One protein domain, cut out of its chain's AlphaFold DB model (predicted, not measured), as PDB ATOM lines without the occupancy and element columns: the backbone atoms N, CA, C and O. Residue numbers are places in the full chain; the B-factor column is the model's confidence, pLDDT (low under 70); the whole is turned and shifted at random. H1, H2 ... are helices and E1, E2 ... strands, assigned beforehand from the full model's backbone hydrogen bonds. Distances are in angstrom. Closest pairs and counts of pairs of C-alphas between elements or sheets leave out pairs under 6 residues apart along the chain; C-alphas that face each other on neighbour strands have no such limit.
ATOM      1  N   LYS A  18       2.980 -37.657 -34.457       91.06
ATOM      2  CA  LYS A  18       1.634 -37.452 -33.920       91.06
ATOM      3  C   LYS A  18       1.299 -35.963 -33.911       91.06
ATOM      4  O   LYS A  18       2.126 -35.169 -33.469       91.06
ATOM      5  N   ILE A  19       0.099 -35.602 -34.355       91.75
ATOM      6  CA  ILE A  19      -0.414 -34.228 -34.337       91.75
ATOM      7  C   ILE A  19      -1.724 -34.204 -33.550       91.75
ATOM      8  O   ILE A  19      -2.595 -35.050 -33.751       91.75
ATOM      9  N   ILE A  20      -1.863 -33.223 -32.661       94.44
ATOM     10  CA  ILE A  20      -3.110 -32.945 -31.947       94.44
ATOM     11  C   ILE A  20      -3.570 -31.549 -32.366       94.44
ATOM     12  O   ILE A  20      -2.901 -30.559 -32.077       94.44
ATOM     13  N   MET A  21      -4.712 -31.481 -33.040       94.12
ATOM     14  CA  MET A  21      -5.365 -30.250 -33.475       94.12
ATOM     15  C   MET A  21      -6.518 -29.933 -32.528       94.12
ATOM     16  O   MET A  21      -7.374 -30.781 -32.279       94.12
ATOM     17  N   MET A  22      -6.550 -28.719 -31.987       92.44
ATOM     18  CA  MET A  22      -7.592 -28.301 -31.051       92.44
ATOM     19  C   MET A  22      -8.036 -26.889 -31.370       92.44
ATOM     20  O   MET A  22      -7.206 -25.981 -31.415       92.44
ATOM     21  N   ASP A  23      -9.338 -26.700 -31.554       88.94
ATOM     22  CA  ASP A  23      -9.868 -25.370 -31.826       88.94
ATOM     23  C   ASP A  23      -9.899 -24.498 -30.563       88.94
ATOM     24  O   ASP A  23      -9.916 -24.983 -29.428       88.94
ATOM     25  N   MET A  24      -9.938 -23.187 -30.761       82.75
ATOM     26  CA  MET A  24     -10.259 -22.202 -29.738       82.75
ATOM     27  C   MET A  24     -11.284 -21.229 -30.299       82.75
ATOM     28  O   MET A  24     -10.950 -20.154 -30.787       82.75
ATOM     29  N   LEU A  25     -12.554 -21.595 -30.187       72.81
ATOM     30  CA  LEU A  25     -13.677 -20.772 -30.604       72.81
ATOM     31  C   LEU A  25     -13.905 -19.642 -29.582       72.81
ATOM     32  O   LEU A  25     -14.795 -19.706 -28.739       72.81
ATOM     33  N   VAL A  26     -13.024 -18.634 -29.613       64.44
ATOM     34  CA  VAL A  26     -13.027 -17.466 -28.708       64.44
ATOM     35  C   VAL A  26     -13.588 -16.196 -29.352       64.44
ATOM     36  O   VAL A  26     -13.942 -15.263 -28.637       64.44
ATOM     37  N   GLU A  27     -13.687 -16.152 -30.685       61.03
ATOM     38  CA  GLU A  27     -14.048 -14.961 -31.468       61.03
ATOM     39  C   GLU A  27     -14.911 -15.333 -32.689       61.03
ATOM     40  O   GLU A  27     -14.913 -16.483 -33.131       61.03
ATOM     41  N   VAL A  28     -15.655 -14.363 -33.235       59.34
ATOM     42  CA  VAL A  28     -16.426 -14.508 -34.484       59.34
ATOM     43  C   VAL A  28     -15.942 -13.453 -35.494       59.34
ATOM     44  O   VAL A  28     -16.021 -12.266 -35.173       59.34
ATOM     45  N   PRO A  29     -15.484 -13.845 -36.702       60.38
ATOM     46  CA  PRO A  29     -15.323 -15.224 -37.168       60.38
ATOM     47  C   PRO A  29     -14.147 -15.931 -36.463       60.38
ATOM     48  O   PRO A  29     -13.129 -15.293 -36.185       60.38
ATOM     49  N   PRO A  30     -14.255 -17.238 -36.170       67.81
ATOM     50  CA  PRO A  30     -13.222 -17.946 -35.428       67.81
ATOM     51  C   PRO A  30     -12.032 -18.248 -36.346       67.81
ATOM     52  O   PRO A  30     -11.993 -19.255 -37.051       67.81
ATOM     53  N   ALA A  31     -11.044 -17.352 -36.353       69.81
ATOM     54  CA  ALA A  31      -9.863 -17.476 -37.206       69.81
ATOM     55  C   ALA A  31      -9.112 -18.804 -36.988       69.81
ATOM     56  O   ALA A  31      -8.570 -19.361 -37.937       69.81
ATOM     57  N   SER A  32      -9.108 -19.347 -35.765       73.94
ATOM     58  CA  SER A  32      -8.497 -20.649 -35.458       73.94
ATOM     59  C   SER A  32      -9.136 -21.799 -36.233       73.94
ATOM     60  O   SER A  32      -8.407 -22.625 -36.777       73.94
ATOM     61  N   THR A  33     -10.466 -21.816 -36.348       80.94
ATOM     62  CA  THR A  33     -11.208 -22.845 -37.079       80.94
ATOM     63  C   THR A  33     -10.776 -22.871 -38.544       80.94
ATOM     64  O   THR A  33     -10.525 -23.940 -39.082       80.94
ATOM     65  N   PHE A  34     -10.592 -21.699 -39.170       82.75
ATOM     66  CA  PHE A  34     -10.083 -21.589 -40.543       82.75
ATOM     67  C   PHE A  34      -8.706 -22.235 -40.727       82.75
ATOM     68  O   PHE A  34      -8.505 -23.027 -41.642       82.75
ATOM     69  N   PHE A  35      -7.746 -21.879 -39.866       84.88
ATOM     70  CA  PHE A  35      -6.379 -22.383 -39.989       84.88
ATOM     71  C   PHE A  35      -6.305 -23.885 -39.740       84.88
ATOM     72  O   PHE A  35      -5.538 -24.566 -40.412       84.88
ATOM     73  N   LEU A  36      -7.088 -24.396 -38.789       90.00
ATOM     74  CA  LEU A  36      -7.131 -25.822 -38.492       90.00
ATOM     75  C   LEU A  36      -7.791 -26.620 -39.614       90.00
ATOM     76  O   LEU A  36      -7.303 -27.698 -39.928       90.00
ATOM     77  N   ASP A  37      -8.842 -26.085 -40.236       89.06
ATOM     78  CA  ASP A  37      -9.474 -26.700 -41.405       89.06
ATOM     79  C   ASP A  37      -8.481 -26.786 -42.574       89.06
ATOM     80  O   ASP A  37      -8.185 -27.873 -43.063       89.06
ATOM     81  N   ALA A  38      -7.829 -25.669 -42.917       88.81
ATOM     82  CA  ALA A  38      -6.822 -25.626 -43.977       88.81
ATOM     83  C   ALA A  38      -5.597 -26.519 -43.692       88.81
ATOM     84  O   ALA A  38      -5.048 -27.133 -44.608       88.81
ATOM     85  N   LEU A  39      -5.159 -26.597 -42.431       89.75
ATOM     86  CA  LEU A  39      -4.089 -27.500 -42.003       89.75
ATOM     87  C   LEU A  39      -4.500 -28.959 -42.196       89.75
ATOM     88  O   LEU A  39      -3.753 -29.760 -42.751       89.75
ATOM     89  N   SER A  40      -5.704 -29.295 -41.744       91.44
ATOM     90  CA  SER A  40      -6.252 -30.639 -41.816       91.44
ATOM     91  C   SER A  40      -6.425 -31.116 -43.264       91.44
ATOM     92  O   SER A  40      -6.086 -32.262 -43.579       91.44
ATOM     93  N   ASP A  41      -6.849 -30.218 -44.154       91.12
ATOM     94  CA  ASP A  41      -6.906 -30.444 -45.599       91.12
ATOM     95  C   ASP A  41      -5.510 -30.625 -46.204       91.12
ATOM     96  O   ASP A  41      -5.271 -31.581 -46.946       91.12
ATOM     97  N   GLY A  42      -4.558 -29.751 -45.858       89.12
ATOM     98  CA  GLY A  42      -3.170 -29.841 -46.324       89.12
ATOM     99  C   GLY A  42      -2.478 -31.141 -45.906       89.12
ATOM    100  O   GLY A  42      -1.662 -31.680 -46.650       89.12
ATOM    101  N   LEU A  43      -2.854 -31.682 -44.747       89.50
ATOM    102  CA  LEU A  43      -2.405 -32.975 -44.237       89.50
ATOM    103  C   LEU A  43      -3.208 -34.168 -44.778       89.50
ATOM    104  O   LEU A  43      -2.877 -35.311 -44.463       89.50
ATOM    105  N   ASN A  44      -4.259 -33.932 -45.570       91.25
ATOM    106  CA  ASN A  44      -5.163 -34.955 -46.096       91.25
ATOM    107  C   ASN A  44      -5.683 -35.903 -44.997       91.25
ATOM    108  O   ASN A  44      -5.672 -37.131 -45.132       91.25
ATOM    109  N   THR A  45      -6.091 -35.336 -43.860       93.69
ATOM    110  CA  THR A  45      -6.533 -36.145 -42.716       93.69
ATOM    111  C   THR A  45      -7.928 -36.732 -42.932       93.69
ATOM    112  O   THR A  45      -8.246 -37.755 -42.325       93.69
ATOM    113  N   GLY A  46      -8.761 -36.100 -43.769       94.81
ATOM    114  CA  GLY A  46     -10.196 -36.382 -43.870       94.81
ATOM    115  C   GLY A  46     -11.012 -35.848 -42.684       94.81
ATOM    116  O   GLY A  46     -12.142 -36.280 -42.473       94.81
ATOM    117  N   ILE A  47     -10.443 -34.960 -41.867       96.81
ATOM    118  CA  ILE A  47     -11.129 -34.264 -40.775       96.81
ATOM    119  C   ILE A  47     -11.290 -32.799 -41.176       96.81
ATOM    120  O   ILE A  47     -10.311 -32.190 -41.584       96.81
ATOM    121  N   GLY A  48     -12.467 -32.211 -41.001       93.94
ATOM    122  CA  GLY A  48     -12.658 -30.766 -41.170       93.94
ATOM    123  C   GLY A  48     -13.174 -30.104 -39.899       93.94
ATOM    124  O   GLY A  48     -13.897 -30.719 -39.110       93.94
ATOM    125  N   PHE A  49     -12.814 -28.842 -39.698       91.75
ATOM    126  CA  PHE A  49     -13.318 -27.996 -38.619       91.75
ATOM    127  C   PHE A  49     -14.446 -27.129 -39.170       91.75
ATOM    128  O   PHE A  49     -14.234 -26.094 -39.798       91.75
ATOM    129  N   VAL A  50     -15.687 -27.554 -38.933       89.25
ATOM    130  CA  VAL A  50     -16.849 -26.881 -39.516       89.25
ATOM    131  C   VAL A  50     -17.100 -25.572 -38.783       89.25
ATOM    132  O   VAL A  50     -17.098 -25.526 -37.558       89.25
ATOM    133  N   TRP A  51     -17.368 -24.492 -39.508       85.19
ATOM    134  CA  TRP A  51     -17.649 -23.204 -38.882       85.19
ATOM    135  C   TRP A  51     -19.042 -23.163 -38.277       85.19
ATOM    136  O   TRP A  51     -20.060 -23.102 -38.970       85.19
ATOM    137  N   GLY A  52     -19.088 -23.155 -36.959       86.12
ATOM    138  CA  GLY A  52     -20.329 -23.059 -36.229       86.12
ATOM    139  C   GLY A  52     -20.129 -23.431 -34.783       86.12
ATOM    140  O   GLY A  52     -19.017 -23.468 -34.270       86.12
ATOM    141  N   LEU A  53     -21.238 -23.709 -34.125       89.31
ATOM    142  CA  LEU A  53     -21.261 -23.933 -32.699       89.31
ATOM    143  C   LEU A  53     -22.183 -25.090 -32.362       89.31
ATOM    144  O   LEU A  53     -23.321 -25.155 -32.832       89.31
ATOM    145  N   VAL A  54     -21.695 -25.973 -31.502       92.19
ATOM    146  CA  VAL A  54     -22.488 -27.031 -30.889       92.19
ATOM    147  C   VAL A  54     -23.049 -26.508 -29.571       92.19
ATOM    148  O   VAL A  54     -22.315 -26.022 -28.712       92.19
ATOM    149  N   THR A  55     -24.366 -26.610 -29.411       93.00
ATOM    150  CA  THR A  55     -25.063 -26.265 -28.167       93.00
ATOM    151  C   THR A  55     -25.964 -27.404 -27.726       93.00
ATOM    152  O   THR A  55     -26.469 -28.139 -28.567       93.00
ATOM    153  N   ASP A  56     -26.200 -27.543 -26.424       93.62
ATOM    154  CA  ASP A  56     -27.083 -28.581 -25.892       93.62
ATOM    155  C   ASP A  56     -27.875 -28.072 -24.682       93.62
ATOM    156  O   ASP A  56     -27.315 -27.580 -23.706       93.62
ATOM    157  N   THR A  57     -29.201 -28.181 -24.733       93.94
ATOM    158  CA  THR A  57     -30.093 -27.721 -23.652       93.94
ATOM    159  C   THR A  57     -30.416 -28.802 -22.619       93.94
ATOM    160  O   THR A  57     -30.948 -28.479 -21.559       93.94
ATOM    161  N   VAL A  58     -30.049 -30.055 -22.888       94.88
ATOM    162  CA  VAL A  58     -30.311 -31.221 -22.038       94.88
ATOM    163  C   VAL A  58     -29.013 -31.734 -21.418       94.88
ATOM    164  O   VAL A  58     -28.916 -31.850 -20.199       94.88
ATOM    165  N   SER A  59     -27.999 -31.996 -22.243       95.31
ATOM    166  CA  SER A  59     -26.725 -32.584 -21.816       95.31
ATOM    167  C   SER A  59     -25.663 -31.500 -21.661       95.31
ATOM    168  O   SER A  59     -24.799 -31.309 -22.516       95.31
ATOM    169  N   ASN A  60     -25.760 -30.750 -20.562       95.69
ATOM    170  CA  ASN A  60     -24.869 -29.634 -20.252       95.69
ATOM    171  C   ASN A  60     -24.534 -29.530 -18.758       95.69
ATOM    172  O   ASN A  60     -25.100 -30.224 -17.913       95.69
ATOM    173  N   ILE A  61     -23.611 -28.627 -18.432       93.19
ATOM    174  CA  ILE A  61     -23.246 -28.303 -17.051       93.19
ATOM    175  C   ILE A  61     -23.960 -27.023 -16.612       93.19
ATOM    176  O   ILE A  61     -23.824 -25.967 -17.232       93.19
ATOM    177  N   GLY A  62     -24.695 -27.107 -15.501       90.62
ATOM    178  CA  GLY A  62     -25.282 -25.941 -14.832       90.62
ATOM    179  C   GLY A  62     -26.323 -25.175 -15.657       90.62
ATOM    180  O   GLY A  62     -26.524 -23.989 -15.410       90.62
ATOM    181  N   GLY A  63     -26.955 -25.808 -16.651       92.19
ATOM    182  CA  GLY A  63     -27.915 -25.161 -17.552       92.19
ATOM    183  C   GLY A  63     -27.268 -24.325 -18.662       92.19
ATOM    184  O   GLY A  63     -27.974 -23.680 -19.439       92.19
ATOM    185  N   ASN A  64     -25.935 -24.298 -18.760       93.12
ATOM    186  CA  ASN A  64     -25.240 -23.519 -19.775       93.12
ATOM    187  C   ASN A  64     -25.183 -24.286 -21.102       93.12
ATOM    188  O   ASN A  64     -24.335 -25.155 -21.281       93.12
ATOM    189  N   LYS A  65     -26.016 -23.891 -22.072       91.81
ATOM    190  CA  LYS A  65     -26.093 -24.548 -23.389       91.81
ATOM    191  C   LYS A  65     -24.790 -24.572 -24.195       91.81
ATOM    192  O   LYS A  65     -24.690 -25.332 -25.149       91.81
ATOM    193  N   MET A  66     -23.822 -23.726 -23.844       91.31
ATOM    194  CA  MET A  66     -22.501 -23.656 -24.481       91.31
ATOM    195  C   MET A  66     -21.500 -24.648 -23.880       91.31
ATOM    196  O   MET A  66     -20.410 -24.803 -24.420       91.31
ATOM    197  N   MET A  67     -21.830 -25.253 -22.735       93.50
ATOM    198  CA  MET A  67     -20.995 -26.204 -22.006       93.50
ATOM    199  C   MET A  67     -21.622 -27.592 -22.108       93.50
ATOM    200  O   MET A  67     -22.313 -28.044 -21.194       93.50
ATOM    201  N   ILE A  68     -21.410 -28.237 -23.252       95.38
ATOM    202  CA  ILE A  68     -21.991 -29.543 -23.564       95.38
ATOM    203  C   ILE A  68     -21.234 -30.653 -22.836       95.38
ATOM    204  O   ILE A  68     -20.026 -30.550 -22.613       95.38
ATOM    205  N   THR A  69     -21.933 -31.729 -22.496       97.12
ATOM    206  CA  THR A  69     -21.334 -32.969 -21.982       97.12
ATOM    207  C   THR A  69     -21.555 -34.109 -22.959       97.12
ATOM    208  O   THR A  69     -22.559 -34.087 -23.664       97.12
ATOM    209  N   SER A  70     -20.682 -35.114 -22.964       97.25
ATOM    210  CA  SER A  70     -20.896 -36.333 -23.750       97.25
ATOM    211  C   SER A  70     -20.292 -37.572 -23.089       97.25
ATOM    212  O   SER A  70     -19.195 -37.506 -22.537       97.25
ATOM    213  N   ASP A  71     -20.999 -38.698 -23.158       97.06
ATOM    214  CA  ASP A  71     -20.451 -40.058 -23.034       97.06
ATOM    215  C   ASP A  71     -20.714 -40.910 -24.290       97.06
ATOM    216  O   ASP A  71     -20.551 -42.133 -24.277       97.06
ATOM    217  N   SER A  72     -21.050 -40.263 -25.412       97.19
ATOM    218  CA  SER A  72     -21.269 -40.901 -26.713       97.19
ATOM    219  C   SER A  72     -19.945 -41.300 -27.386       97.19
ATOM    220  O   SER A  72     -19.495 -40.718 -28.380       97.19
ATOM    221  N   PHE A  73     -19.282 -42.293 -26.796       97.69
ATOM    222  CA  PHE A  73     -18.013 -42.849 -27.259       97.69
ATOM    223  C   PHE A  73     -18.221 -43.906 -28.343       97.69
ATOM    224  O   PHE A  73     -19.167 -44.695 -28.303       97.69
ATOM    225  N   THR A  74     -17.316 -43.944 -29.319       96.69
ATOM    226  CA  THR A  74     -17.341 -44.962 -30.376       96.69
ATOM    227  C   THR A  74     -16.447 -46.149 -30.028       96.69
ATOM    228  O   THR A  74     -15.735 -46.157 -29.021       96.69
ATOM    229  N   THR A  75     -16.438 -47.159 -30.900       95.25
ATOM    230  CA  THR A  75     -15.519 -48.304 -30.821       95.25
ATOM    231  C   THR A  75     -14.089 -47.972 -31.270       95.25
ATOM    232  O   THR A  75     -13.255 -48.873 -31.362       95.25
ATOM    233  N   HIS A  76     -13.782 -46.704 -31.565       96.62
ATOM    234  CA  HIS A  76     -12.440 -46.294 -31.958       96.62
ATOM    235  C   HIS A  76     -11.433 -46.546 -30.813       96.62
ATOM    236  O   HIS A  76     -11.736 -46.253 -29.655       96.62
ATOM    237  N   PRO A  77     -10.204 -47.035 -31.086       95.75
ATOM    238  CA  PRO A  77      -9.231 -47.334 -30.031       95.75
ATOM    239  C   PRO A  77      -8.923 -46.157 -29.096       95.75
ATOM    240  O   PRO A  77      -8.748 -46.375 -27.900       95.75
ATOM    241  N   LEU A  78      -8.921 -44.922 -29.619       95.75
ATOM    242  CA  LEU A  78      -8.724 -43.694 -28.830       95.75
ATOM    243  C   LEU A  78      -9.767 -43.535 -27.714       95.75
ATOM    244  O   LEU A  78      -9.437 -43.023 -26.657       95.75
ATOM    245  N   SER A  79     -11.014 -43.959 -27.925       96.31
ATOM    246  CA  SER A  79     -12.095 -43.808 -26.941       96.31
ATOM    247  C   SER A  79     -12.346 -45.063 -26.105       96.31
ATOM    248  O   SER A  79     -13.172 -45.037 -25.201       96.31
ATOM    249  N   SER A  80     -11.630 -46.160 -26.368       94.44
ATOM    250  CA  SER A  80     -11.893 -47.474 -25.761       94.44
ATOM    251  C   SER A  80     -11.702 -47.545 -24.240       94.44
ATOM    252  O   SER A  80     -12.300 -48.402 -23.591       94.44
ATOM    253  N   SER A  81     -10.886 -46.656 -23.668       92.00
ATOM    254  CA  SER A  81     -10.648 -46.546 -22.222       92.00
ATOM    255  C   SER A  81     -11.538 -45.508 -21.534       92.00
ATOM    256  O   SER A  81     -11.520 -45.405 -20.305       92.00
ATOM    257  N   LEU A  82     -12.315 -44.733 -22.299       96.00
ATOM    258  CA  LEU A  82     -13.170 -43.684 -21.757       96.00
ATOM    259  C   LEU A  82     -14.444 -44.291 -21.175       96.00
ATOM    260  O   LEU A  82     -15.118 -45.106 -21.800       96.00
ATOM    261  N   SER A  83     -14.773 -43.880 -19.952       94.25
ATOM    262  CA  SER A  83     -15.959 -44.356 -19.224       94.25
ATOM    263  C   SER A  83     -16.696 -43.251 -18.467       94.25
ATOM    264  O   SER A  83     -17.881 -43.391 -18.176       94.25
ATOM    265  N   ALA A  84     -16.021 -42.139 -18.168       96.00
ATOM    266  CA  ALA A  84     -16.624 -40.960 -17.565       96.00
ATOM    267  C   ALA A  84     -16.998 -39.935 -18.641       96.00
ATOM    268  O   ALA A  84     -16.250 -39.751 -19.602       96.00
ATOM    269  N   LYS A  85     -18.113 -39.221 -18.436       96.19
ATOM    270  CA  LYS A  85     -18.520 -38.104 -19.297       96.19
ATOM    271  C   LYS A  85     -17.397 -37.086 -19.456       96.19
ATOM    272  O   LYS A  85     -16.730 -36.721 -18.485       96.19
ATOM    273  N   ILE A  86     -17.267 -36.581 -20.672       97.62
ATOM    274  CA  ILE A  86     -16.446 -35.423 -21.001       97.62
ATOM    275  C   ILE A  86     -17.318 -34.171 -21.076       97.62
ATOM    276  O   ILE A  86     -18.541 -34.258 -21.200       97.62
ATOM    277  N   ALA A  87     -16.692 -33.001 -21.030       96.62
ATOM    278  CA  ALA A  87     -17.352 -31.722 -21.226       96.62
ATOM    279  C   ALA A  87     -16.520 -30.785 -22.091       96.62
ATOM    280  O   ALA A  87     -15.291 -30.745 -22.001       96.62
ATOM    281  N   MET A  88     -17.206 -29.991 -22.902       94.19
ATOM    282  CA  MET A  88     -16.594 -29.058 -23.834       94.19
ATOM    283  C   MET A  88     -17.344 -27.731 -23.800       94.19
ATOM    284  O   MET A  88     -18.571 -27.692 -23.860       94.19
ATOM    285  N   MET A  89     -16.599 -26.632 -23.696       90.62
ATOM    286  CA  MET A  89     -17.151 -25.281 -23.737       90.62
ATOM    287  C   MET A  89     -16.922 -24.688 -25.122       90.62
ATOM    288  O   MET A  89     -15.787 -24.675 -25.566       90.62
ATOM    289  N   MET A  90     -17.966 -24.163 -25.769       88.44
ATOM    290  CA  MET A  90     -17.874 -23.547 -27.104       88.44
ATOM    291  C   MET A  90     -17.337 -24.508 -28.183       88.44
ATOM    292  O   MET A  90     -16.576 -24.109 -29.056       88.44
ATOM    293  N   ALA A  91     -17.725 -25.785 -28.119       91.81
ATOM    294  CA  ALA A  91     -17.311 -26.791 -29.094       91.81
ATOM    295  C   ALA A  91     -17.815 -26.471 -30.508       91.81
ATOM    296  O   ALA A  91     -18.955 -26.034 -30.686       91.81
ATOM    297  N   THR A  92     -16.992 -26.779 -31.510       91.69
ATOM    298  CA  THR A  92     -17.446 -26.874 -32.899       91.69
ATOM    299  C   THR A  92     -17.768 -28.316 -33.314       91.69
ATOM    300  O   THR A  92     -17.535 -29.272 -32.574       91.69
ATOM    301  N   LYS A  93     -18.338 -28.487 -34.505       93.31
ATOM    302  CA  LYS A  93     -18.506 -29.785 -35.156       93.31
ATOM    303  C   LYS A  93     -17.262 -30.111 -35.977       93.31
ATOM    304  O   LYS A  93     -16.775 -29.266 -36.724       93.31
ATOM    305  N   LEU A  94     -16.826 -31.365 -35.919       95.38
ATOM    306  CA  LEU A  94     -15.858 -31.915 -36.863       95.38
ATOM    307  C   LEU A  94     -16.593 -32.647 -37.998       95.38
ATOM    308  O   LEU A  94     -17.564 -33.370 -37.752       95.38
ATOM    309  N   SER A  95     -16.162 -32.470 -39.245       94.69
ATOM    310  CA  SER A  95     -16.495 -33.398 -40.332       94.69
ATOM    311  C   SER A  95     -15.489 -34.546 -40.338       94.69
ATOM    312  O   SER A  95     -14.345 -34.384 -39.920       94.69
ATOM    313  N   VAL A  96     -15.937 -35.726 -40.763       95.50
ATOM    314  CA  VAL A  96     -15.098 -36.922 -40.882       95.50
ATOM    315  C   VAL A  96     -15.416 -37.622 -42.197       95.50
ATOM    316  O   VAL A  96     -16.579 -37.895 -42.492       95.50
ATOM    317  N   GLU A  97     -14.385 -37.909 -42.979       94.31
ATOM    318  CA  GLU A  97     -14.470 -38.607 -44.256       94.31
ATOM    319  C   GLU A  97     -13.194 -39.406 -44.553       94.31
ATOM    320  O   GLU A  97     -12.180 -39.302 -43.858       94.31
ATOM    321  N   GLY A  98     -13.249 -40.242 -45.591       90.62
ATOM    322  CA  GLY A  98     -12.110 -41.050 -46.017       90.62
ATOM    323  C   GLY A  98     -11.568 -41.940 -44.895       90.62
ATOM    324  O   GLY A  98     -12.259 -42.839 -44.419       90.62
ATOM    325  N   ASN A  99     -10.317 -41.694 -44.498       84.81
ATOM    326  CA  ASN A  99      -9.606 -42.474 -43.479       84.81
ATOM    327  C   ASN A  99      -9.812 -41.956 -42.045       84.81
ATOM    328  O   ASN A  99      -9.294 -42.561 -41.100       84.81
ATOM    329  N   ALA A 100     -10.531 -40.846 -41.871       96.50
ATOM    330  CA  ALA A 100     -10.865 -40.317 -40.559       96.50
ATOM    331  C   ALA A 100     -12.049 -41.060 -39.936       96.50
ATOM    332  O   ALA A 100     -12.943 -41.564 -40.616       96.50
ATOM    333  N   SER A 101     -12.095 -41.075 -38.608       97.38
ATOM    334  CA  SER A 101     -13.236 -41.600 -37.865       97.38
ATOM    335  C   SER A 101     -13.486 -40.803 -36.593       97.38
ATOM    336  O   SER A 101     -12.566 -40.255 -35.984       97.38
ATOM    337  N   ALA A 102     -14.752 -40.727 -36.190       97.81
ATOM    338  CA  ALA A 102     -15.132 -40.115 -34.926       97.81
ATOM    339  C   ALA A 102     -14.795 -41.058 -33.759       97.81
ATOM    340  O   ALA A 102     -15.149 -42.239 -33.779       97.81
ATOM    341  N   ALA A 103     -14.148 -40.523 -32.726       97.94
ATOM    342  CA  ALA A 103     -13.939 -41.207 -31.450       97.94
ATOM    343  C   ALA A 103     -15.022 -40.832 -30.427       97.94
ATOM    344  O   ALA A 103     -15.418 -41.652 -29.601       97.94
ATOM    345  N   VAL A 104     -15.525 -39.596 -30.500       98.31
ATOM    346  CA  VAL A 104     -16.581 -39.097 -29.616       98.31
ATOM    347  C   VAL A 104     -17.553 -38.230 -30.409       98.31
ATOM    348  O   VAL A 104     -17.132 -37.339 -31.157       98.31
ATOM    349  N   PHE A 105     -18.847 -38.470 -30.220       98.00
ATOM    350  CA  PHE A 105     -19.922 -37.615 -30.717       98.00
ATOM    351  C   PHE A 105     -20.464 -36.723 -29.596       98.00
ATOM    352  O   PHE A 105     -20.330 -37.049 -28.421       98.00
ATOM    353  N   ALA A 106     -21.084 -35.594 -29.929       96.94
ATOM    354  CA  ALA A 106     -21.972 -34.917 -28.993       96.94
ATOM    355  C   ALA A 106     -23.224 -35.774 -28.747       96.94
ATOM    356  O   ALA A 106     -23.573 -36.630 -29.565       96.94
ATOM    357  N   GLU A 107     -23.910 -35.519 -27.636       96.25
ATOM    358  CA  GLU A 107     -25.170 -36.193 -27.321       96.25
ATOM    359  C   GLU A 107     -26.239 -35.938 -28.385       96.25
ATOM    360  O   GLU A 107     -26.232 -34.921 -29.078       96.25
ATOM    361  N   SER A 108     -27.209 -36.849 -28.497       93.62
ATOM    362  CA  SER A 108     -28.287 -36.736 -29.497       93.62
ATOM    363  C   SER A 108     -29.192 -35.508 -29.308       93.62
ATOM    364  O   SER A 108     -29.898 -35.116 -30.236       93.62
ATOM    365  N   SER A 109     -29.157 -34.889 -28.124       92.94
ATOM    366  CA  SER A 109     -29.818 -33.620 -27.800       92.94
ATOM    367  C   SER A 109     -29.085 -32.382 -28.321       92.94
ATOM    368  O   SER A 109     -29.664 -31.291 -28.324       92.94
ATOM    369  N   ALA A 110     -27.829 -32.522 -28.741       93.88
ATOM    370  CA  ALA A 110     -27.017 -31.407 -29.186       93.88
ATOM    371  C   ALA A 110     -27.451 -30.917 -30.574       93.88
ATOM    372  O   ALA A 110     -27.818 -31.685 -31.464       93.88
ATOM    373  N   VAL A 111     -27.361 -29.605 -30.771       92.38
ATOM    374  CA  VAL A 111     -27.678 -28.917 -32.021       92.38
ATOM    375  C   VAL A 111     -26.432 -28.199 -32.511       92.38
ATOM    376  O   VAL A 111     -25.830 -27.414 -31.776       92.38
ATOM    377  N   PHE A 112     -26.077 -28.430 -33.774       91.31
ATOM    378  CA  PHE A 112     -25.055 -27.651 -34.460       91.31
ATOM    379  C   PHE A 112     -25.691 -26.487 -35.220       91.31
ATOM    380  O   PHE A 112     -26.623 -26.673 -36.005       91.31
ATOM    381  N   THR A 113     -25.165 -25.287 -34.997       88.38
ATOM    382  CA  THR A 113     -25.563 -24.065 -35.696       88.38
ATOM    383  C   THR A 113     -24.390 -23.567 -36.524       88.38
ATOM    384  O   THR A 113     -23.388 -23.128 -35.962       88.38
ATOM    385  N   THR A 114     -24.512 -23.627 -37.848       83.81
ATOM    386  CA  THR A 114     -23.478 -23.152 -38.776       83.81
ATOM    387  C   THR A 114     -23.450 -21.626 -38.803       83.81
ATOM    388  O   THR A 114     -24.512 -20.994 -38.813       83.81
ATOM    389  N   TYR A 115     -22.252 -21.045 -38.875       77.50
ATOM    390  CA  TYR A 115     -22.066 -19.632 -39.205       77.50
ATOM    391  C   TYR A 115     -21.990 -19.474 -40.721       77.50
ATOM    392  O   TYR A 115     -21.083 -20.000 -41.361       77.50
ATOM    393  N   VAL A 116     -22.947 -18.755 -41.299       69.00
ATOM    394  CA  VAL A 116     -23.016 -18.494 -42.737       69.00
ATOM    395  C   VAL A 116     -22.752 -17.004 -42.964       69.00
ATOM    396  O   VAL A 116     -23.603 -16.182 -42.602       69.00
ATOM    397  N   PRO A 117     -21.594 -16.632 -43.538       64.12
ATOM    398  CA  PRO A 117     -21.338 -15.256 -43.946       64.12
ATOM    399  C   PRO A 117     -22.394 -14.804 -44.964       64.12
ATOM    400  O   PRO A 117     -22.635 -15.483 -45.961       64.12
ATOM    401  N   SER A 118     -23.034 -13.665 -44.716       59.94
ATOM    402  CA  SER A 118     -24.037 -13.045 -45.582       59.94
ATOM    403  C   SER A 118     -23.701 -11.562 -45.753       59.94
ATOM    404  O   SER A 118     -24.229 -10.693 -45.064       59.94
ATOM    405  N   GLY A 119     -22.755 -11.266 -46.650       65.62
ATOM    406  CA  GLY A 119     -22.205  -9.913 -46.780       65.62
ATOM    407  C   GLY A 119     -21.420  -9.509 -45.528       65.62
ATOM    408  O   GLY A 119     -20.519 -10.241 -45.123       65.62
ATOM    409  N   ASP A 120     -21.784  -8.379 -44.917       58.56
ATOM    410  CA  ASP A 120     -21.185  -7.879 -43.666       58.56
ATOM    411  C   ASP A 120     -21.788  -8.524 -42.399       58.56
ATOM    412  O   ASP A 120     -21.350  -8.238 -41.284       58.56
ATOM    413  N   GLU A 121     -22.793  -9.395 -42.540       57.47
ATOM    414  CA  GLU A 121     -23.479 -10.046 -41.422       57.47
ATOM    415  C   GLU A 121     -23.177 -11.549 -41.348       57.47
ATOM    416  O   GLU A 121     -22.920 -12.217 -42.351       57.47
ATOM    417  N   VAL A 122     -23.240 -12.115 -40.140       61.59
ATOM    418  CA  VAL A 122     -23.177 -13.566 -39.917       61.59
ATOM    419  C   VAL A 122     -24.587 -14.069 -39.634       61.59
ATOM    420  O   VAL A 122     -25.220 -13.664 -38.661       61.59
ATOM    421  N   THR A 123     -25.074 -14.979 -40.474       67.56
ATOM    422  CA  THR A 123     -26.364 -15.653 -40.283       67.56
ATOM    423  C   THR A 123     -26.164 -17.028 -39.649       67.56
ATOM    424  O   THR A 123     -25.156 -17.696 -39.875       67.56
ATOM    425  N   TYR A 124     -27.123 -17.453 -38.826       73.00
ATOM    426  CA  TYR A 124     -27.056 -18.696 -38.057       73.00
ATOM    427  C   TYR A 124     -28.055 -19.700 -38.626       73.00
ATOM    428  O   TYR A 124     -29.252 -19.417 -38.672       73.00
ATOM    429  N   SER A 125     -27.576 -20.872 -39.044       76.56
ATOM    430  CA  SER A 125     -28.424 -21.904 -39.647       76.56
ATOM    431  C   SER A 125     -28.335 -23.215 -38.861       76.56
ATOM    432  O   SER A 125     -27.305 -23.900 -38.943       76.56
ATOM    433  N   PRO A 126     -29.373 -23.574 -38.078       76.56
ATOM    434  CA  PRO A 126     -29.449 -24.872 -37.422       76.56
ATOM    435  C   PRO A 126     -29.404 -25.994 -38.458       76.56
ATOM    436  O   PRO A 126     -30.143 -25.977 -39.442       76.56
ATOM    437  N   GLN A 127     -28.546 -26.978 -38.227       72.00
ATOM    438  CA  GLN A 127     -28.478 -28.171 -39.063       72.00
ATOM    439  C   GLN A 127     -29.370 -29.272 -38.486       72.00
ATOM    440  O   GLN A 127     -29.588 -29.341 -37.274       72.00
ATOM    441  N   ALA A 128     -29.888 -30.137 -39.363       59.31
ATOM    442  CA  ALA A 128     -30.651 -31.311 -38.948       59.31
ATOM    443  C   ALA A 128     -29.834 -32.171 -37.961       59.31
ATOM    444  O   ALA A 128     -28.605 -32.223 -38.082       59.31
ATOM    445  N   PRO A 129     -30.490 -32.862 -37.008       59.44
ATOM    446  CA  PRO A 129     -29.803 -33.730 -36.063       59.44
ATOM    447  C   PRO A 129     -29.150 -34.892 -36.816       59.44
ATOM    448  O   PRO A 129     -29.799 -35.844 -37.244       59.44
ATOM    449  N   ALA A 130     -27.842 -34.783 -36.995       71.50
ATOM    450  CA  ALA A 130     -26.949 -35.862 -37.371       71.50
ATOM    451  C   ALA A 130     -25.999 -36.091 -36.192       71.50
ATOM    452  O   ALA A 130     -25.823 -35.172 -35.388       71.50
ATOM    453  N   PRO A 131     -25.350 -37.260 -36.080       90.38
ATOM    454  CA  PRO A 131     -24.227 -37.403 -35.166       90.38
ATOM    455  C   PRO A 131     -23.246 -36.242 -35.384       90.38
ATOM    456  O   PRO A 131     -22.886 -35.938 -36.523       90.38
ATOM    457  N   ILE A 132     -22.868 -35.558 -34.304       96.12
ATOM    458  CA  ILE A 132     -21.965 -34.402 -34.334       96.12
ATOM    459  C   ILE A 132     -20.615 -34.875 -33.792       96.12
ATOM    460  O   ILE A 132     -20.479 -34.985 -32.575       96.12
ATOM    461  N   PRO A 133     -19.621 -35.208 -34.635       97.38
ATOM    462  CA  PRO A 133     -18.294 -35.551 -34.144       97.38
ATOM    463  C   PRO A 133     -17.682 -34.360 -33.401       97.38
ATOM    464  O   PRO A 133     -17.671 -33.243 -33.918       97.38
ATOM    465  N   ILE A 134     -17.169 -34.607 -32.198       97.19
ATOM    466  CA  ILE A 134     -16.485 -33.599 -31.366       97.19
ATOM    467  C   ILE A 134     -15.054 -34.008 -30.999       97.19
ATOM    468  O   ILE A 134     -14.267 -33.165 -30.563       97.19
ATOM    469  N   VAL A 135     -14.707 -35.281 -31.224       98.25
ATOM    470  CA  VAL A 135     -13.336 -35.801 -31.265       98.25
ATOM    471  C   VAL A 135     -13.221 -36.740 -32.462       98.25
ATOM    472  O   VAL A 135     -14.015 -37.676 -32.593       98.25
ATOM    473  N   ALA A 136     -12.230 -36.514 -33.315       98.19
ATOM    474  CA  ALA A 136     -11.958 -37.331 -34.491       98.19
ATOM    475  C   ALA A 136     -10.481 -37.716 -34.562       98.19
ATOM    476  O   ALA A 136      -9.618 -37.048 -33.995       98.19
ATOM    477  N   ALA A 137     -10.196 -38.808 -35.257       97.81
ATOM    478  CA  ALA A 137      -8.860 -39.345 -35.406       97.81
ATOM    479  C   ALA A 137      -8.634 -39.848 -36.834       97.81
ATOM    480  O   ALA A 137      -9.555 -40.362 -37.469       97.81
ATOM    481  N   SER A 138      -7.405 -39.714 -37.325       96.38
ATOM    482  CA  SER A 138      -6.990 -40.169 -38.652       96.38
ATOM    483  C   SER A 138      -5.562 -40.717 -38.632       96.38
ATOM    484  O   SER A 138      -4.736 -40.313 -37.810       96.38
ATOM    485  N   ASN A 139      -5.269 -41.644 -39.544       93.12
ATOM    486  CA  ASN A 139      -3.913 -42.127 -39.795       93.12
ATOM    487  C   ASN A 139      -3.434 -41.582 -41.143       93.12
ATOM    488  O   ASN A 139      -4.016 -41.894 -42.181       93.12
ATOM    489  N   VAL A 140      -2.344 -40.819 -41.128       89.50
ATOM    490  CA  VAL A 140      -1.785 -40.158 -42.314       89.50
ATOM    491  C   VAL A 140      -0.318 -40.540 -42.441       89.50
ATOM    492  O   VAL A 140       0.463 -40.320 -41.519       89.50
ATOM    493  N   GLY A 141       0.070 -41.152 -43.563       83.44
ATOM    494  CA  GLY A 141       1.476 -41.484 -43.842       83.44
ATOM    495  C   GLY A 141       2.150 -42.414 -42.818       83.44
ATOM    496  O   GLY A 141       3.372 -42.454 -42.746       83.44
ATOM    497  N   GLY A 142       1.378 -43.155 -42.014       84.75
ATOM    498  CA  GLY A 142       1.885 -43.967 -40.898       84.75
ATOM    499  C   GLY A 142       1.995 -43.221 -39.560       84.75
ATOM    500  O   GLY A 142       2.297 -43.850 -38.544       84.75
ATOM    501  N   GLY A 143       1.734 -41.913 -39.549       90.44
ATOM    502  CA  GLY A 143       1.517 -41.086 -38.366       90.44
ATOM    503  C   GLY A 143       0.046 -41.010 -37.961       90.44
ATOM    504  O   GLY A 143      -0.830 -41.602 -38.596       90.44
ATOM    505  N   LYS A 144      -0.211 -40.278 -36.878       93.31
ATOM    506  CA  LYS A 144      -1.531 -40.157 -36.248       93.31
ATOM    507  C   LYS A 144      -1.926 -38.703 -36.084       93.31
ATOM    508  O   LYS A 144      -1.116 -37.884 -35.655       93.31
ATOM    509  N   VAL A 145      -3.182 -38.399 -36.366       94.88
ATOM    510  CA  VAL A 145      -3.752 -37.071 -36.165       94.88
ATOM    511  C   VAL A 145      -5.006 -37.203 -35.319       94.88
ATOM    512  O   VAL A 145      -5.876 -38.013 -35.633       94.88
ATOM    513  N   VAL A 146      -5.101 -36.415 -34.251       97.06
ATOM    514  CA  VAL A 146      -6.312 -36.278 -33.436       97.06
ATOM    515  C   VAL A 146      -6.809 -34.849 -33.544       97.06
ATOM    516  O   VAL A 146      -6.044 -33.914 -33.333       97.06
ATOM    517  N   ALA A 147      -8.093 -34.681 -33.825       96.75
ATOM    518  CA  ALA A 147      -8.776 -33.401 -33.786       96.75
ATOM    519  C   ALA A 147      -9.770 -33.371 -32.626       96.75
ATOM    520  O   ALA A 147     -10.545 -34.309 -32.423       96.75
ATOM    521  N   ILE A 148      -9.759 -32.277 -31.874       96.50
ATOM    522  CA  ILE A 148     -10.638 -32.045 -30.733       96.50
ATOM    523  C   ILE A 148     -11.333 -30.717 -30.975       96.50
ATOM    524  O   ILE A 148     -10.692 -29.696 -31.218       96.50
ATOM    525  N   SER A 149     -12.658 -30.737 -30.907       93.81
ATOM    526  CA  SER A 149     -13.478 -29.582 -31.272       93.81
ATOM    527  C   SER A 149     -13.217 -28.322 -30.448       93.81
ATOM    528  O   SER A 149     -13.586 -27.243 -30.899       93.81
ATOM    529  N   ILE A 150     -12.617 -28.433 -29.256       92.31
ATOM    530  CA  ILE A 150     -12.181 -27.277 -28.472       92.31
ATOM    531  C   ILE A 150     -11.108 -27.634 -27.430       92.31
ATOM    532  O   ILE A 150     -11.244 -28.585 -26.658       92.31
ATOM    533  N   ALA A 151     -10.071 -26.803 -27.329       90.56
ATOM    534  CA  ALA A 151      -9.016 -26.904 -26.324       90.56
ATOM    535  C   ALA A 151      -9.501 -26.619 -24.889       90.56
ATOM    536  O   ALA A 151      -8.881 -27.079 -23.928       90.56
ATOM    537  N   TYR A 152     -10.619 -25.899 -24.708       88.69
ATOM    538  CA  TYR A 152     -11.158 -25.567 -23.380       88.69
ATOM    539  C   TYR A 152     -11.506 -26.796 -22.532       88.69
ATOM    540  O   TYR A 152     -11.508 -26.692 -21.300       88.69
ATOM    541  N   ALA A 153     -11.712 -27.956 -23.173       89.44
ATOM    542  CA  ALA A 153     -11.829 -29.259 -22.521       89.44
ATOM    543  C   ALA A 153     -10.678 -29.522 -21.526       89.44
ATOM    544  O   ALA A 153     -10.900 -30.115 -20.471       89.44
ATOM    545  N   PHE A 154      -9.473 -29.017 -21.806       92.69
ATOM    546  CA  PHE A 154      -8.256 -29.296 -21.036       92.69
ATOM    547  C   PHE A 154      -7.785 -28.125 -20.167       92.69
ATOM    548  O   PHE A 154      -6.616 -28.036 -19.795       92.69
ATOM    549  N   THR A 155      -8.685 -27.205 -19.823       88.50
ATOM    550  CA  THR A 155      -8.376 -26.205 -18.793       88.50
ATOM    551  C   THR A 155      -8.373 -26.840 -17.408       88.50
ATOM    552  O   THR A 155      -9.205 -27.695 -17.109       88.50
ATOM    553  N   GLY A 156      -7.485 -26.375 -16.520       83.81
ATOM    554  CA  GLY A 156      -7.398 -26.896 -15.150       83.81
ATOM    555  C   GLY A 156      -8.723 -26.807 -14.384       83.81
ATOM    556  O   GLY A 156      -9.059 -27.713 -13.628       83.81
ATOM    557  N   THR A 157      -9.518 -25.762 -14.638       86.75
ATOM    558  CA  THR A 157     -10.869 -25.639 -14.081       86.75
ATOM    559  C   THR A 157     -11.782 -26.753 -14.580       86.75
ATOM    560  O   THR A 157     -12.348 -27.464 -13.755       86.75
ATOM    561  N   LEU A 158     -11.910 -26.940 -15.901       88.94
ATOM    562  CA  LEU A 158     -12.849 -27.914 -16.461       88.94
ATOM    563  C   LEU A 158     -12.414 -29.360 -16.177       88.94
ATOM    564  O   LEU A 158     -13.248 -30.178 -15.807       88.94
ATOM    565  N   MET A 159     -11.114 -29.656 -16.232       91.69
ATOM    566  CA  MET A 159     -10.567 -30.960 -15.828       91.69
ATOM    567  C   MET A 159     -10.758 -31.246 -14.332       91.69
ATOM    568  O   MET A 159     -10.923 -32.401 -13.949       91.69
ATOM    569  N   GLY A 160     -10.754 -30.210 -13.485       89.88
ATOM    570  CA  GLY A 160     -10.997 -30.343 -12.048       89.88
ATOM    571  C   GLY A 160     -12.453 -30.662 -11.694       89.88
ATOM    572  O   GLY A 160     -12.696 -31.311 -10.680       89.88
ATOM    573  N   ILE A 161     -13.414 -30.235 -12.522       91.75
ATOM    574  CA  ILE A 161     -14.850 -30.500 -12.309       91.75
ATOM    575  C   ILE A 161     -15.383 -31.686 -13.125       91.75
ATOM    576  O   ILE A 161     -16.380 -32.288 -12.735       91.75
ATOM    577  N   VAL A 162     -14.726 -32.041 -14.234       95.56
ATOM    578  CA  VAL A 162     -15.102 -33.147 -15.126       95.56
ATOM    579  C   VAL A 162     -13.896 -34.075 -15.305       95.56
ATOM    580  O   VAL A 162     -13.088 -33.875 -16.216       95.56
ATOM    581  N   PRO A 163     -13.757 -35.112 -14.453       93.19
ATOM    582  CA  PRO A 163     -12.615 -36.026 -14.495       93.19
ATOM    583  C   PRO A 163     -12.414 -36.710 -15.852       93.19
ATOM    584  O   PRO A 163     -11.271 -36.907 -16.262       93.19
ATOM    585  N   GLY A 164     -13.500 -36.980 -16.590       96.94
ATOM    586  CA  GLY A 164     -13.438 -37.589 -17.922       96.94
ATOM    587  C   GLY A 164     -12.627 -36.780 -18.937       96.94
ATOM    588  O   GLY A 164     -12.047 -37.363 -19.846       96.94
ATOM    589  N   ASN A 165     -12.473 -35.463 -18.757       97.19
ATOM    590  CA  ASN A 165     -11.589 -34.663 -19.615       97.19
ATOM    591  C   ASN A 165     -10.108 -35.000 -19.402       97.19
ATOM    592  O   ASN A 165      -9.318 -34.930 -20.341       97.19
ATOM    593  N   THR A 166      -9.724 -35.392 -18.184       96.12
ATOM    594  CA  THR A 166      -8.368 -35.886 -17.903       96.12
ATOM    595  C   THR A 166      -8.139 -37.238 -18.560       96.12
ATOM    596  O   THR A 166      -7.072 -37.470 -19.129       96.12
ATOM    597  N   ASP A 167      -9.140 -38.113 -18.523       96.56
ATOM    598  CA  ASP A 167      -9.056 -39.424 -19.160       96.56
ATOM    599  C   ASP A 167      -9.017 -39.296 -20.687       96.56
ATOM    600  O   ASP A 167      -8.184 -39.937 -21.325       96.56
ATOM    601  N   LEU A 168      -9.808 -38.383 -21.265       97.19
ATOM    602  CA  LEU A 168      -9.728 -38.025 -22.682       97.19
ATOM    603  C   LEU A 168      -8.333 -37.523 -23.055       97.19
ATOM    604  O   LEU A 168      -7.761 -37.999 -24.029       97.19
ATOM    605  N   PHE A 169      -7.764 -36.596 -22.280       95.31
ATOM    606  CA  PHE A 169      -6.418 -36.084 -22.542       95.31
ATOM    607  C   PHE A 169      -5.376 -37.210 -22.572       95.31
ATOM    608  O   PHE A 169      -4.575 -37.289 -23.502       95.31
ATOM    609  N   ARG A 170      -5.411 -38.112 -21.583       95.19
ATOM    610  CA  ARG A 170      -4.508 -39.272 -21.534       95.19
ATOM    611  C   ARG A 170      -4.707 -40.188 -22.735       95.19
ATOM    612  O   ARG A 170      -3.733 -40.529 -23.393       95.19
ATOM    613  N   ALA A 171      -5.954 -40.512 -23.066       96.19
ATOM    614  CA  ALA A 171      -6.265 -41.390 -24.184       96.19
ATOM    615  C   ALA A 171      -5.789 -40.820 -25.534       96.19
ATOM    616  O   ALA A 171      -5.283 -41.563 -26.373       96.19
ATOM    617  N   VAL A 172      -5.885 -39.499 -25.721       94.44
ATOM    618  CA  VAL A 172      -5.354 -38.791 -26.899       94.44
ATOM    619  C   VAL A 172      -3.826 -38.868 -26.971       94.44
ATOM    620  O   VAL A 172      -3.281 -39.058 -28.052       94.44
ATOM    621  N   VAL A 173      -3.128 -38.706 -25.843       91.81
ATOM    622  CA  VAL A 173      -1.656 -38.763 -25.794       91.81
ATOM    623  C   VAL A 173      -1.139 -40.192 -26.013       91.81
ATOM    624  O   VAL A 173      -0.150 -40.397 -26.730       91.81
ATOM    625  N   ASP A 174      -1.810 -41.175 -25.415       92.19
ATOM    626  CA  ASP A 174      -1.424 -42.583 -25.483       92.19
ATOM    627  C   ASP A 174      -1.612 -43.154 -26.894       92.19
ATOM    628  O   ASP A 174      -0.733 -43.865 -27.399       92.19
ATOM    629  N   TRP A 175      -2.725 -42.811 -27.557       90.94
ATOM    630  CA  TRP A 175      -3.018 -43.241 -28.926       90.94
ATOM    631  C   TRP A 175      -1.978 -42.708 -29.911       90.94
ATOM    632  O   TRP A 175      -1.277 -43.537 -30.535       90.94
TER     633      TRP A 175
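Overview. This is residues 18 to 175 of the 175 residues of an uncharacterized protein of Mesotoga infera (UniProt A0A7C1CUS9). A four-stranded sheet, E1 E11 E10 E7, and a two-stranded ribbon, E2 E6, lie face to face as a small sandwich, and helix H1 packs on E2. The hairpin E8 and E9, with E3 beside E8, makes an arm reaching away from the sandwich, while on another side the hairpin E4 and E5 has H2 and H4 packed on E5. The printed part has 158 residues, with four named helices and eleven named strands in the order E1 H1 E2 E3 E4 E5 E6 E7 E8 E9 E10 E11 H2 H3 H4. The four-stranded sheet is mixed, the other three sheets, E3 E8 E9, E2 E6 and E4 E5, are antiparallel, and the class is mixed, helices and strands. The whole is compact, with a radius of gyration of the C-alphas of 14.7 A and spans of 44 by 39 by 28 A.

Along the chain. Start with the largest sheet: find C-alpha 18 at (1.634, -37.452, -33.920), where E1, residues 18 to 22, begins. Beside it look for E11, residues 143 to 148, 17.0 A long; then E10, residues 133 to 140, 19.0 A; then E7, residues 101 to 105. The ribbon is E2, residues 47 to 50, and E6, residues 93 to 96. H1, residues 31 to 42, runs 16.8 A from C-alpha 31 at (-9.863, -17.476, -37.206). In the arm look for E3, residues 52 to 55, E8, residues 111 to 118, 21.2 A long, and E9, residues 121 to 126, 16.5 A. E4 is residues 64 to 70, 14.1 A long, and E5 is residues 86 to 89. Near the end come H2, residues 151 to 154, H3, residues 156 to 161, and H4, residues 163 to 174, which runs 17.0 A to C-alpha 174 at (-1.424, -42.583, -25.483).

Arrangement. In the largest sheet E1 and E11 are parallel, with N 21 and O 146 2.8 A apart. E11 and E10 are an antiparallel hairpin, with N 145 and O 138 at 2.9 A, and E10 and E7 are antiparallel, with N 103 and O 135 at 2.9 A. E2 and E6, antiparallel with N 95 and O 48 at 2.9 A, make the other sheet of the sandwich, its best plane 26 degrees from that of the first; look at the closest C-alphas of E6 and E10, Leu 94 and Pro 133, 5.2 A apart. H1 only grazes the largest sheet with its residues 32 to 40; its closest C-alpha pair with E2 is Asp 37 and Phe 49, at 4.9 A. E2 runs on into E3 across one residue, at 84 degrees. E3 and E8 are antiparallel, with N 53 and O 113 at 2.9 A, and E8 and E9 are a hairpin, with N 116 and O 123 at 2.8 A. In the hairpin E4 and E5, N 88 and O 68 are 2.9 A apart. The closest C-alphas of E5 and H2 are Met 88 and Ala 153, 4.9 A apart, and those of E5 and H4 are Ile 86 and Gly 164, 4.8 A apart. H4 touches H2 with its residues 165 to 169 alone, and H3 and H4 touch only at the corner, and only just, with 3 pairs of C-alphas within 8 A. In H1, H3 and H4 every O i to N i+4 pair is within hydrogen-bond range; H2 is too short for such a pair, and its 1 O i to N i+3 pair is within range.

Size, cuts and confidence. The two C-alphas farthest apart, Ser 81 and Gly 119, are 45.6 A apart. The printed part has no cut, and its last residue, Trp 175, is the chain's last. The one long link, E4 to E5, is residues 71 to 85. Mean pLDDT of the printed part is 88.9; look for values under 70 at residues 26 to 31, 116 to 123 and 128 to 129.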